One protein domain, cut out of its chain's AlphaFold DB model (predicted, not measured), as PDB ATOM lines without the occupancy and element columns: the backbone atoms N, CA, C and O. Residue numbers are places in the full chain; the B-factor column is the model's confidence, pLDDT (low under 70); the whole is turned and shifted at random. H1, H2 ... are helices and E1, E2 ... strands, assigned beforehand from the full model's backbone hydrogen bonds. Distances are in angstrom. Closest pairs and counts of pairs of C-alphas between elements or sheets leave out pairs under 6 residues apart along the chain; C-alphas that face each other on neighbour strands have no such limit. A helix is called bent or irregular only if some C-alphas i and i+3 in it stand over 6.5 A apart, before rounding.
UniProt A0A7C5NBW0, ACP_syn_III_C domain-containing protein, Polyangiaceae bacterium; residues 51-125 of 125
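Overview. This is residues 51 to 125 of the 125 residues of the protein "ACP_syn_III_C domain-containing protein" of Polyangiaceae bacterium (UniProt A0A7C5NBW0). A long hairpin of two strands, E2 and E3, with the short strand E1 beside E2, makes a small sheet; the long helix H3 covers one face of it, running along the strands, while the shorter H1 lies over the other face at the E1 edge. The small H2 sits off the sheet, near H3. The printed part has 75 residues with three named helices and three named strands, in the order E1 H1 H2 H3 E2 E3; the class is mixed, helices and strands. The sheet's order is E1 E2 E3, mixed, with E1 parallel and E3 antiparallel to E2. The whole is compact and rounded, with a radius of gyration of the C-alphas of 11.6 A and spans of 34 by 24 by 20 A.

Along the chain. In the sheet, E2 is residues 106 to 113, 23.4 A from first to last C-alpha, and E3 is residues 117 to 124, 23.9 A, ending with C-alpha 124 at (410.625, 264.899, 213.238). E1 is residues 51 to 53, beginning with C-alpha 51 at (407.954, 254.797, 207.839). H3 is residues 84 to 97, 21.0 A, from C-alpha 84 at (408.727, 241.921, 218.800). H1 is residues 59 to 65, 10.5 A, and H2 is residues 77 to 80.

Arrangement. E2 and E3 form a hairpin, antiparallel at 169 degrees, with N 107 and O 123 at 2.7 A and N 113 and O 117 at 2.8 A, within hydrogen-bond range. E1 and E2 are parallel at 10 degrees, with N 52 and O 108 at 2.9 A. E1, the three helices and E2 form a strand-helix-strand unit, two parallel neighbour strands with helices between them in the chain. H3 is on the sheet at a height of 8.9 A, over E1 and along the strands, at 21 degrees to E1 on the local plane; their closest C-alphas are those of Ala 52 and Ile 88, 6.0 A. H3 is irregular, but only just: C-alphas 85 and 88 are 6.8 A apart. H1 is on the opposite face, over E1 and slantwise to the strands at 48 degrees on the local plane; the closest C-alphas of E1 and H1 are those of Pro 53 and Thr 59, 5.3 A. H2 is not on the sheet and is close but not clearly touching H3, with the closest C-alphas those of Ile 77 and Ser 87, 7.8 A. In H1 every O i to N i+4 pair is within hydrogen-bond range, in H3 8 of 10; H2 is too short for such a pair.

Size, cuts and confidence. The two C-alphas farthest apart are those of Gly 99 and Gly 115, 34.8 A. The printed part has no cut. The link from H1 to H2 is long, with 11 residues. The mean pLDDT of the printed part is 82.2, and residues 51 to 59 are under 70.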
ATOM      1  N   ILE A  51     408.682 255.622 206.863       60.88
ATOM      2  CA  ILE A  51     407.954 254.797 207.839       60.88
ATOM      3  C   ILE A  51     408.882 253.713 208.382       60.88
ATOM      4  O   ILE A  51     409.497 252.999 207.593       60.88
ATOM      5  N   ALA A  52     408.927 253.549 209.706       54.97
ATOM      6  CA  ALA A  52     409.478 252.372 210.383       54.97
ATOM      7  C   ALA A  52     408.334 251.626 211.102       54.97
ATOM      8  O   ALA A  52     407.971 251.952 212.238       54.97
ATOM      9  N   PRO A  53     407.689 250.664 210.429       53.50
ATOM     10  CA  PRO A  53     406.602 249.889 210.999       53.50
ATOM     11  C   PRO A  53     407.159 248.792 211.908       53.50
ATOM     12  O   PRO A  53     408.214 248.210 211.669       53.50
ATOM     13  N   GLY A  54     406.425 248.514 212.972       43.69
ATOM     14  CA  GLY A  54     406.665 247.423 213.891       43.69
ATOM     15  C   GLY A  54     406.126 246.080 213.384       43.69
ATOM     16  O   GLY A  54     405.574 245.972 212.292       43.69
ATOM     17  N   PRO A  55     406.252 245.040 214.214       42.81
ATOM     18  CA  PRO A  55     406.335 243.639 213.792       42.81
ATOM     19  C   PRO A  55     405.076 242.991 213.190       42.81
ATOM     20  O   PRO A  55     405.198 241.944 212.561       42.81
ATOM     21  N   ILE A  56     403.877 243.541 213.413       48.06
ATOM     22  CA  ILE A  56     402.606 242.881 213.033       48.06
ATOM     23  C   ILE A  56     401.775 243.723 212.050       48.06
ATOM     24  O   ILE A  56     400.972 243.184 211.290       48.06
ATOM     25  N   ILE A  57     402.001 245.037 211.986       51.62
ATOM     26  CA  ILE A  57     401.398 245.879 210.949       51.62
ATOM     27  C   ILE A  57     402.332 245.791 209.753       51.62
ATOM     28  O   ILE A  57     403.368 246.447 209.735       51.62
ATOM     29  N   GLY A  58     401.984 244.947 208.780       58.25
ATOM     30  CA  GLY A  58     402.741 244.807 207.541       58.25
ATOM     31  C   GLY A  58     403.198 246.171 207.019       58.25
ATOM     32  O   GLY A  58     402.395 247.091 206.832       58.25
ATOM     33  N   THR A  59     404.503 246.285 206.798       63.22
ATOM     34  CA  THR A  59     405.183 247.533 206.453       63.22
ATOM     35  C   THR A  59     404.634 248.169 205.172       63.22
ATOM     36  O   THR A  59     404.400 249.377 205.092       63.22
ATOM     37  N   ARG A  60     404.346 247.320 204.182       70.50
ATOM     38  CA  ARG A  60     403.889 247.701 202.841       70.50
ATOM     39  C   ARG A  60     402.415 248.133 202.792       70.50
ATOM     40  O   ARG A  60     402.158 249.175 202.192       70.50
ATOM     41  N   PRO A  61     401.454 247.432 203.437       76.69
ATOM     42  CA  PRO A  61     400.075 247.911 203.560       76.69
ATOM     43  C   PRO A  61     399.945 249.307 204.177       76.69
ATOM     44  O   PRO A  61     399.139 250.113 203.715       76.69
ATOM     45  N   LEU A  62     400.737 249.613 205.211       77.69
ATOM     46  CA  LEU A  62     400.721 250.936 205.836       77.69
ATOM     47  C   LEU A  62     401.239 252.012 204.874       77.69
ATOM     48  O   LEU A  62     400.611 253.058 204.730       77.69
ATOM     49  N   ALA A  63     402.340 251.735 204.174       78.75
ATOM     50  CA  ALA A  63     402.886 252.642 203.169       78.75
ATOM     51  C   ALA A  63     401.900 252.914 202.024       78.75
ATOM     52  O   ALA A  63     401.710 254.068 201.650       78.75
ATOM     53  N   GLN A  64     401.212 251.877 201.529       80.94
ATOM     54  CA  GLN A  64     400.173 252.014 200.501       80.94
ATOM     55  C   GLN A  64     399.019 252.907 200.969       80.94
ATOM     56  O   GLN A  64     398.606 253.804 200.239       80.94
ATOM     57  N   ARG A  65     398.531 252.713 202.202       82.75
ATOM     58  CA  ARG A  65     397.467 253.552 202.784       82.75
ATOM     59  C   ARG A  65     397.881 255.012 202.961       82.75
ATOM     60  O   ARG A  65     397.026 255.887 202.911       82.75
ATOM     61  N   LEU A  66     399.170 255.263 203.174       80.19
ATOM     62  CA  LEU A  66     399.735 256.605 203.319       80.19
ATOM     63  C   LEU A  66     400.214 257.208 201.988       80.19
ATOM     64  O   LEU A  66     400.747 258.314 201.989       80.19
ATOM     65  N   GLY A  67     400.043 256.505 200.861       83.38
ATOM     66  CA  GLY A  67     400.492 256.972 199.547       83.38
ATOM     67  C   GLY A  67     402.013 257.123 199.433       83.38
ATOM     68  O   GLY A  67     402.491 257.928 198.637       83.38
ATOM     69  N   LEU A  68     402.784 256.391 200.242       81.88
ATOM     70  CA  LEU A  68     404.241 256.465 200.225       81.88
ATOM     71  C   LEU A  68     404.844 255.430 199.278       81.88
ATOM     72  O   LEU A  68     404.423 254.270 199.226       81.88
ATOM     73  N   ALA A  69     405.882 255.858 198.565       82.50
ATOM     74  CA  ALA A  69     406.694 254.979 197.745       82.50
ATOM     75  C   ALA A  69     407.442 253.947 198.616       82.50
ATOM     76  O   ALA A  69     407.772 254.199 199.779       82.50
ATOM     77  N   GLN A  70     407.660 252.749 198.065       78.62
ATOM     78  CA  GLN A  70     408.210 251.602 198.808       78.62
ATOM     79  C   GLN A  70     409.654 251.832 199.288       78.62
ATOM     80  O   GLN A  70     410.056 251.286 200.311       78.62
ATOM     81  N   ASP A  71     410.420 252.675 198.598       80.50
ATOM     82  CA  ASP A  71     411.781 253.087 198.963       80.50
ATOM     83  C   ASP A  71     411.842 253.877 200.286       80.50
ATOM     84  O   ASP A  71     412.866 253.874 200.980       80.50
ATOM     85  N   ARG A  72     410.723 254.499 200.680       82.56
ATOM     86  CA  ARG A  72     410.569 255.234 201.948       82.56
ATOM     87  C   ARG A  72     410.192 254.343 203.133       82.56
ATOM     88  O   ARG A  72     410.057 254.838 204.255       82.56
ATOM     89  N   VAL A  73     410.029 253.044 202.904       85.75
ATOM     90  CA  VAL A  73     409.709 252.059 203.938       85.75
ATOM     91  C   VAL A  73     410.999 251.455 204.488       85.75
ATOM     92  O   VAL A  73     411.863 250.976 203.746       85.75
ATOM     93  N   LEU A  74     411.134 251.482 205.810       86.06
ATOM     94  CA  LEU A  74     412.169 250.763 206.538       86.06
ATOM     95  C   LEU A  74     411.590 249.405 206.941       86.06
ATOM     96  O   LEU A  74     410.824 249.310 207.897       86.06
ATOM     97  N   ASP A  75     411.906 248.370 206.167       83.94
ATOM     98  CA  ASP A  75     411.447 247.002 206.398       83.94
ATOM     99  C   ASP A  75     412.646 246.092 206.652       83.94
ATOM    100  O   ASP A  75     413.531 245.961 205.807       83.94
ATOM    101  N   THR A  76     412.666 245.478 207.829       85.19
ATOM    102  CA  THR A  76     413.703 244.531 208.249       85.19
ATOM    103  C   THR A  76     413.167 243.116 208.419       85.19
ATOM    104  O   THR A  76     413.945 242.175 208.574       85.19
ATOM    105  N   ILE A  77     411.844 242.928 208.321       83.38
ATOM    106  CA  ILE A  77     411.194 241.637 208.562       83.38
ATOM    107  C   ILE A  77     411.660 240.607 207.533       83.38
ATOM    108  O   ILE A  77     411.843 239.444 207.880       83.38
ATOM    109  N   GLY A  78     411.911 241.031 206.292       82.81
ATOM    110  CA  GLY A  78     412.355 240.139 205.220       82.81
ATOM    111  C   GLY A  78     413.700 239.444 205.464       82.81
ATOM    112  O   GLY A  78     413.938 238.408 204.852       82.81
ATOM    113  N   TYR A  79     414.567 239.980 206.333       85.81
ATOM    114  CA  TYR A  79     415.912 239.428 206.556       85.81
ATOM    115  C   TYR A  79     416.305 239.244 208.033       85.81
ATOM    116  O   TYR A  79     417.107 238.364 208.326       85.81
ATOM    117  N   ILE A  80     415.733 240.006 208.975       88.88
ATOM    118  CA  ILE A  80     415.919 239.824 210.433       88.88
ATOM    119  C   ILE A  80     414.729 239.095 211.070       88.88
ATOM    120  O   ILE A  80     414.867 238.453 212.111       88.88
ATOM    121  N   GLY A  81     413.554 239.158 210.445       86.12
ATOM    122  CA  GLY A  81     412.323 238.616 211.006       86.12
ATOM    123  C   GLY A  81     411.692 239.519 212.069       86.12
ATOM    124  O   GLY A  81     412.014 240.699 212.216       86.12
ATOM    125  N   ASN A  82     410.724 238.961 212.793       87.50
ATOM    126  CA  ASN A  82     409.967 239.666 213.821       87.50
ATOM    127  C   ASN A  82     410.652 239.523 215.190       87.50
ATOM    128  O   ASN A  82     410.564 238.477 215.828       87.50
ATOM    129  N   THR A  83     411.268 240.603 215.668       89.38
ATOM    130  CA  THR A  83     411.916 240.686 216.988       89.38
ATOM    131  C   THR A  83     411.035 241.377 218.041       89.38
ATOM    132  O   THR A  83     411.535 242.014 218.969       89.38
ATOM    133  N   SER A  84     409.706 241.291 217.905       88.94
ATOM    134  CA  SER A  84     408.727 241.921 218.800       88.94
ATOM    135  C   SER A  84     408.983 243.434 218.948       88.94
ATOM    136  O   SER A  84     409.138 244.147 217.954       88.94
ATOM    137  N   ALA A  85     409.045 243.948 220.175       87.75
ATOM    138  CA  ALA A  85     409.292 245.358 220.466       87.75
ATOM    139  C   ALA A  85     410.602 245.896 219.855       87.75
ATOM    140  O   ALA A  85     410.692 247.093 219.584       87.75
ATOM    141  N   ALA A  86     411.594 245.035 219.589       90.44
ATOM    142  CA  ALA A  86     412.874 245.450 219.024       90.44
ATOM    143  C   ALA A  86     412.830 245.720 217.508       90.44
ATOM    144  O   ALA A  86     413.758 246.330 216.983       90.44
ATOM    145  N   SER A  87     411.761 245.342 216.791       89.06
ATOM    146  CA  SER A  87     411.730 245.491 215.325       89.06
ATOM    147  C   SER A  87     411.845 246.950 214.872       89.06
ATOM    148  O   SER A  87     412.565 247.244 213.923       89.06
ATOM    149  N   ILE A  88     411.183 247.876 215.579       89.75
ATOM    150  CA  ILE A  88     411.244 249.316 215.281       89.75
ATOM    151  C   ILE A  88     412.655 249.884 215.524       89.75
ATOM    152  O   ILE A  88     413.226 250.433 214.581       89.75
ATOM    153  N   PRO A  89     413.260 249.765 216.725       91.75
ATOM    154  CA  PRO A  89     414.591 250.325 216.962       91.75
ATOM    155  C   PRO A  89     415.681 249.670 216.104       91.75
ATOM    156  O   PRO A  89     416.592 250.373 215.677       91.75
ATOM    157  N   ILE A  90     415.576 248.376 215.776       92.00
ATOM    158  CA  ILE A  90     416.503 247.723 214.836       92.00
ATOM    159  C   ILE A  90     416.387 248.346 213.438       92.00
ATOM    160  O   ILE A  90     417.403 248.714 212.849       92.00
ATOM    161  N   ALA A  91     415.166 248.522 212.920       90.19
ATOM    162  CA  ALA A  91     414.944 249.156 211.619       90.19
ATOM    163  C   ALA A  91     415.495 250.583 211.564       90.19
ATOM    164  O   ALA A  91     416.094 250.981 210.565       90.19
ATOM    165  N   MET A  92     415.332 251.342 212.648       90.50
ATOM    166  CA  MET A  92     415.879 252.691 212.752       90.50
ATOM    167  C   MET A  92     417.406 252.695 212.834       90.50
ATOM    168  O   MET A  92     418.039 253.468 212.123       90.50
ATOM    169  N   GLY A  93     418.006 251.826 213.650       92.38
ATOM    170  CA  GLY A  93     419.462 251.733 213.781       92.38
ATOM    171  C   GLY A  93     420.143 251.387 212.456       92.38
ATOM    172  O   GLY A  93     421.105 252.048 212.071       92.38
ATOM    173  N   LEU A  94     419.592 250.423 211.715       91.31
ATOM    174  CA  LEU A  94     420.094 250.052 210.389       91.31
ATOM    175  C   LEU A  94     419.915 251.185 209.380       91.31
ATOM    176  O   LEU A  94     420.853 251.549 208.682       91.31
ATOM    177  N   ALA A  95     418.743 251.820 209.354       89.75
ATOM    178  CA  ALA A  95     418.509 252.944 208.458       89.75
ATOM    179  C   ALA A  95     419.390 254.163 208.781       89.75
ATOM    180  O   ALA A  95     419.717 254.932 207.880       89.75
ATOM    181  N   HIS A  96     419.776 254.356 210.041       91.75
ATOM    182  CA  HIS A  96     420.751 255.371 210.423       91.75
ATOM    183  C   HIS A  96     422.161 255.007 209.941       91.75
ATOM    184  O   HIS A  96     422.811 255.840 209.315       91.75
ATOM    185  N   ALA A  97     422.597 253.761 210.157       91.25
ATOM    186  CA  ALA A  97     423.895 253.270 209.688       91.25
ATOM    187  C   ALA A  97     424.034 253.333 208.154       91.25
ATOM    188  O   ALA A  97     425.087 253.710 207.648       91.25
ATOM    189  N   ASP A  98     422.950 253.061 207.424       89.00
ATOM    190  CA  ASP A  98     422.890 253.125 205.957       89.00
ATOM    191  C   ASP A  98     422.733 254.561 205.407       89.00
ATOM    192  O   ASP A  98     422.546 254.755 204.205       89.00
ATOM    193  N   GLY A  99     422.717 255.590 206.265       88.06
ATOM    194  CA  GLY A  99     422.527 256.991 205.859       88.06
ATOM    195  C   GLY A  99     421.126 257.311 205.320       88.06
ATOM    196  O   GLY A  99     420.885 258.376 204.752       88.06
ATOM    197  N   ARG A 100     420.168 256.395 205.493       84.81
ATOM    198  CA  ARG A 100     418.767 256.586 205.104       84.81
ATOM    199  C   ARG A 100     418.078 257.555 206.073       84.81
ATOM    200  O   ARG A 100     417.323 258.414 205.627       84.81
ATOM    201  N   LEU A 101     418.340 257.475 207.373       86.88
ATOM    202  CA  LEU A 101     417.815 258.445 208.338       86.88
ATOM    203  C   LEU A 101     418.729 259.667 208.436       86.88
ATOM    204  O   LEU A 101     419.867 259.561 208.887       86.88
ATOM    205  N   THR A 102     418.203 260.826 208.045       82.69
ATOM    206  CA  THR A 102     418.892 262.121 208.128       82.69
ATOM    207  C   THR A 102     418.058 263.108 208.934       82.69
ATOM    208  O   THR A 102     416.842 262.943 209.038       82.69
ATOM    209  N   ALA A 103     418.700 264.146 209.471       83.94
ATOM    210  CA  ALA A 103     418.000 265.254 210.116       83.94
ATOM    211  C   ALA A 103     416.965 265.894 209.170       83.94
ATOM    212  O   ALA A 103     417.086 265.799 207.943       83.94
ATOM    213  N   GLN A 104     415.965 266.548 209.758       85.81
ATOM    214  CA  GLN A 104     414.839 267.217 209.103       85.81
ATOM    215  C   GLN A 104     413.883 266.274 208.350       85.81
ATOM    216  O   GLN A 104     413.129 266.712 207.482       85.81
ATOM    217  N   GLN A 105     413.887 264.978 208.683       85.62
ATOM    218  CA  GLN A 105     412.946 263.997 208.137       85.62
ATOM    219  C   GLN A 105     411.775 263.762 209.092       85.62
ATOM    220  O   GLN A 105     411.956 263.597 210.297       85.62
ATOM    221  N   THR A 106     410.570 263.649 208.538       87.69
ATOM    222  CA  THR A 106     409.407 263.169 209.291       87.69
ATOM    223  C   THR A 106     409.347 261.646 209.224       87.69
ATOM    224  O   THR A 106     409.241 261.055 208.148       87.69
ATOM    225  N   ILE A 107     409.370 261.003 210.382       89.19
ATOM    226  CA  ILE A 107     409.318 259.556 210.545       89.19
ATOM    227  C   ILE A 107     407.969 259.173 211.145       89.19
ATOM    228  O   ILE A 107     407.549 259.711 212.168       89.19
ATOM    229  N   VAL A 108     407.296 258.211 210.524       89.19
ATOM    230  CA  VAL A 108     406.083 257.595 211.064       89.19
ATOM    231  C   VAL A 108     406.431 256.206 211.579       89.19
ATOM    232  O   VAL A 108     406.910 255.348 210.841       89.19
ATOM    233  N   LEU A 109     406.173 255.970 212.856       88.81
ATOM    234  CA  LEU A 109     406.331 254.679 213.505       88.81
ATOM    235  C   LEU A 109     404.945 254.132 213.815       88.81
ATOM    236  O   LEU A 109     404.083 254.865 214.300       88.81
ATOM    237  N   ALA A 110     404.714 252.852 213.556       88.06
ATOM    238  CA  ALA A 110     403.453 252.205 213.902       88.06
ATOM    239  C   ALA A 110     403.695 250.737 214.218       88.06
ATOM    240  O   ALA A 110     404.199 250.012 213.372       88.06
ATOM    241  N   GLY A 111     403.329 250.290 215.414       86.75
ATOM    242  CA  GLY A 111     403.526 248.915 215.864       86.75
ATOM    243  C   GLY A 111     402.241 248.295 216.394       86.75
ATOM    244  O   GLY A 111     401.368 248.988 216.911       86.75
ATOM    245  N   PHE A 112     402.156 246.972 216.288       86.06
ATOM    246  CA  PHE A 112     401.124 246.145 216.910       86.06
ATOM    247  C   PHE A 112     401.810 244.967 217.602       86.06
ATOM    248  O   PHE A 112     402.794 244.436 217.084       86.06
ATOM    249  N   GLY A 113     401.310 244.590 218.773       86.25
ATOM    250  CA  GLY A 113     401.852 243.550 219.638       86.25
ATOM    251  C   GLY A 113     400.760 242.661 220.233       86.25
ATOM    252  O   GLY A 113     399.571 242.816 219.951       86.25
ATOM    253  N   ALA A 114     401.175 241.707 221.067       83.94
ATOM    254  CA  ALA A 114     400.266 240.790 221.749       83.94
ATOM    255  C   ALA A 114     399.230 241.530 222.622       83.94
ATOM    256  O   ALA A 114     399.461 242.646 223.088       83.94
ATOM    257  N   GLY A 115     398.067 240.903 222.833       86.50
ATOM    258  CA  GLY A 115     396.994 241.472 223.659       86.50
ATOM    259  C   GLY A 115     396.248 242.645 223.014       86.50
ATOM    260  O   GLY A 115     395.775 243.518 223.731       86.50
ATOM    261  N   MET A 116     396.171 242.694 221.675       87.62
ATOM    262  CA  MET A 116     395.537 243.778 220.895       87.62
ATOM    263  C   MET A 116     396.142 245.171 221.140       87.62
ATOM    264  O   MET A 116     395.496 246.195 220.910       87.62
ATOM    265  N   THR A 117     397.398 245.225 221.587       88.50
ATOM    266  CA  THR A 117     398.078 246.489 221.869       88.50
ATOM    267  C   THR A 117     398.708 247.039 220.598       88.50
ATOM    268  O   THR A 117     399.468 246.349 219.921       88.50
ATOM    269  N   TRP A 118     398.433 248.301 220.288       89.50
ATOM    270  CA  TRP A 118     399.016 248.999 219.149       89.50
ATOM    271  C   TRP A 118     399.314 250.453 219.491       89.50
ATOM    272  O   TRP A 118     398.764 251.017 220.437       89.50
ATOM    273  N   GLY A 119     400.201 251.062 218.714       88.56
ATOM    274  CA  GLY A 119     400.546 252.465 218.869       88.56
ATOM    275  C   GLY A 119     401.210 253.022 217.624       88.56
ATOM    276  O   GLY A 119     401.784 252.282 216.824       88.56
ATOM    277  N   SER A 120     401.128 254.338 217.472       89.81
ATOM    278  CA  SER A 120     401.817 255.076 216.422       89.81
ATOM    279  C   SER A 120     402.422 256.370 216.956       89.81
ATOM    280  O   SER A 120     401.954 256.939 217.946       89.81
ATOM    281  N   LEU A 121     403.490 256.814 216.302       89.00
ATOM    282  CA  LEU A 121     404.209 258.043 216.599       89.00
ATOM    283  C   LEU A 121     404.599 258.708 215.281       89.00
ATOM    284  O   LEU A 121     405.056 258.040 214.359       89.00
ATOM    285  N   VAL A 122     404.444 260.026 215.213       89.69
ATOM    286  CA  VAL A 122     405.080 260.851 214.187       89.69
ATOM    287  C   VAL A 122     406.196 261.615 214.881       89.69
ATOM    288  O   VAL A 122     405.948 262.262 215.898       89.69
ATOM    289  N   TRP A 123     407.413 261.498 214.367       88.62
ATOM    290  CA  TRP A 123     408.606 262.117 214.929       88.62
ATOM    291  C   TRP A 123     409.359 262.874 213.835       88.62
ATOM    292  O   TRP A 123     409.585 262.330 212.761       88.62
ATOM    293  N   GLN A 124     409.724 264.127 214.092       88.19
ATOM    294  CA  GLN A 124     410.625 264.899 213.238       88.19
ATOM    295  C   GLN A 124     412.053 264.781 213.777       88.19
ATOM    296  O   GLN A 124     412.286 265.097 214.947       88.19
ATOM    297  N   LEU A 125     412.957 264.271 212.937       81.75
ATOM    298  CA  LEU A 125     414.375 264.072 213.244       81.75
ATOM    299  C   LEU A 125     415.185 265.361 213.092       81.75
ATOM    300  O   LEU A 125     414.855 266.153 212.182       81.75
TER     301      LEU A 125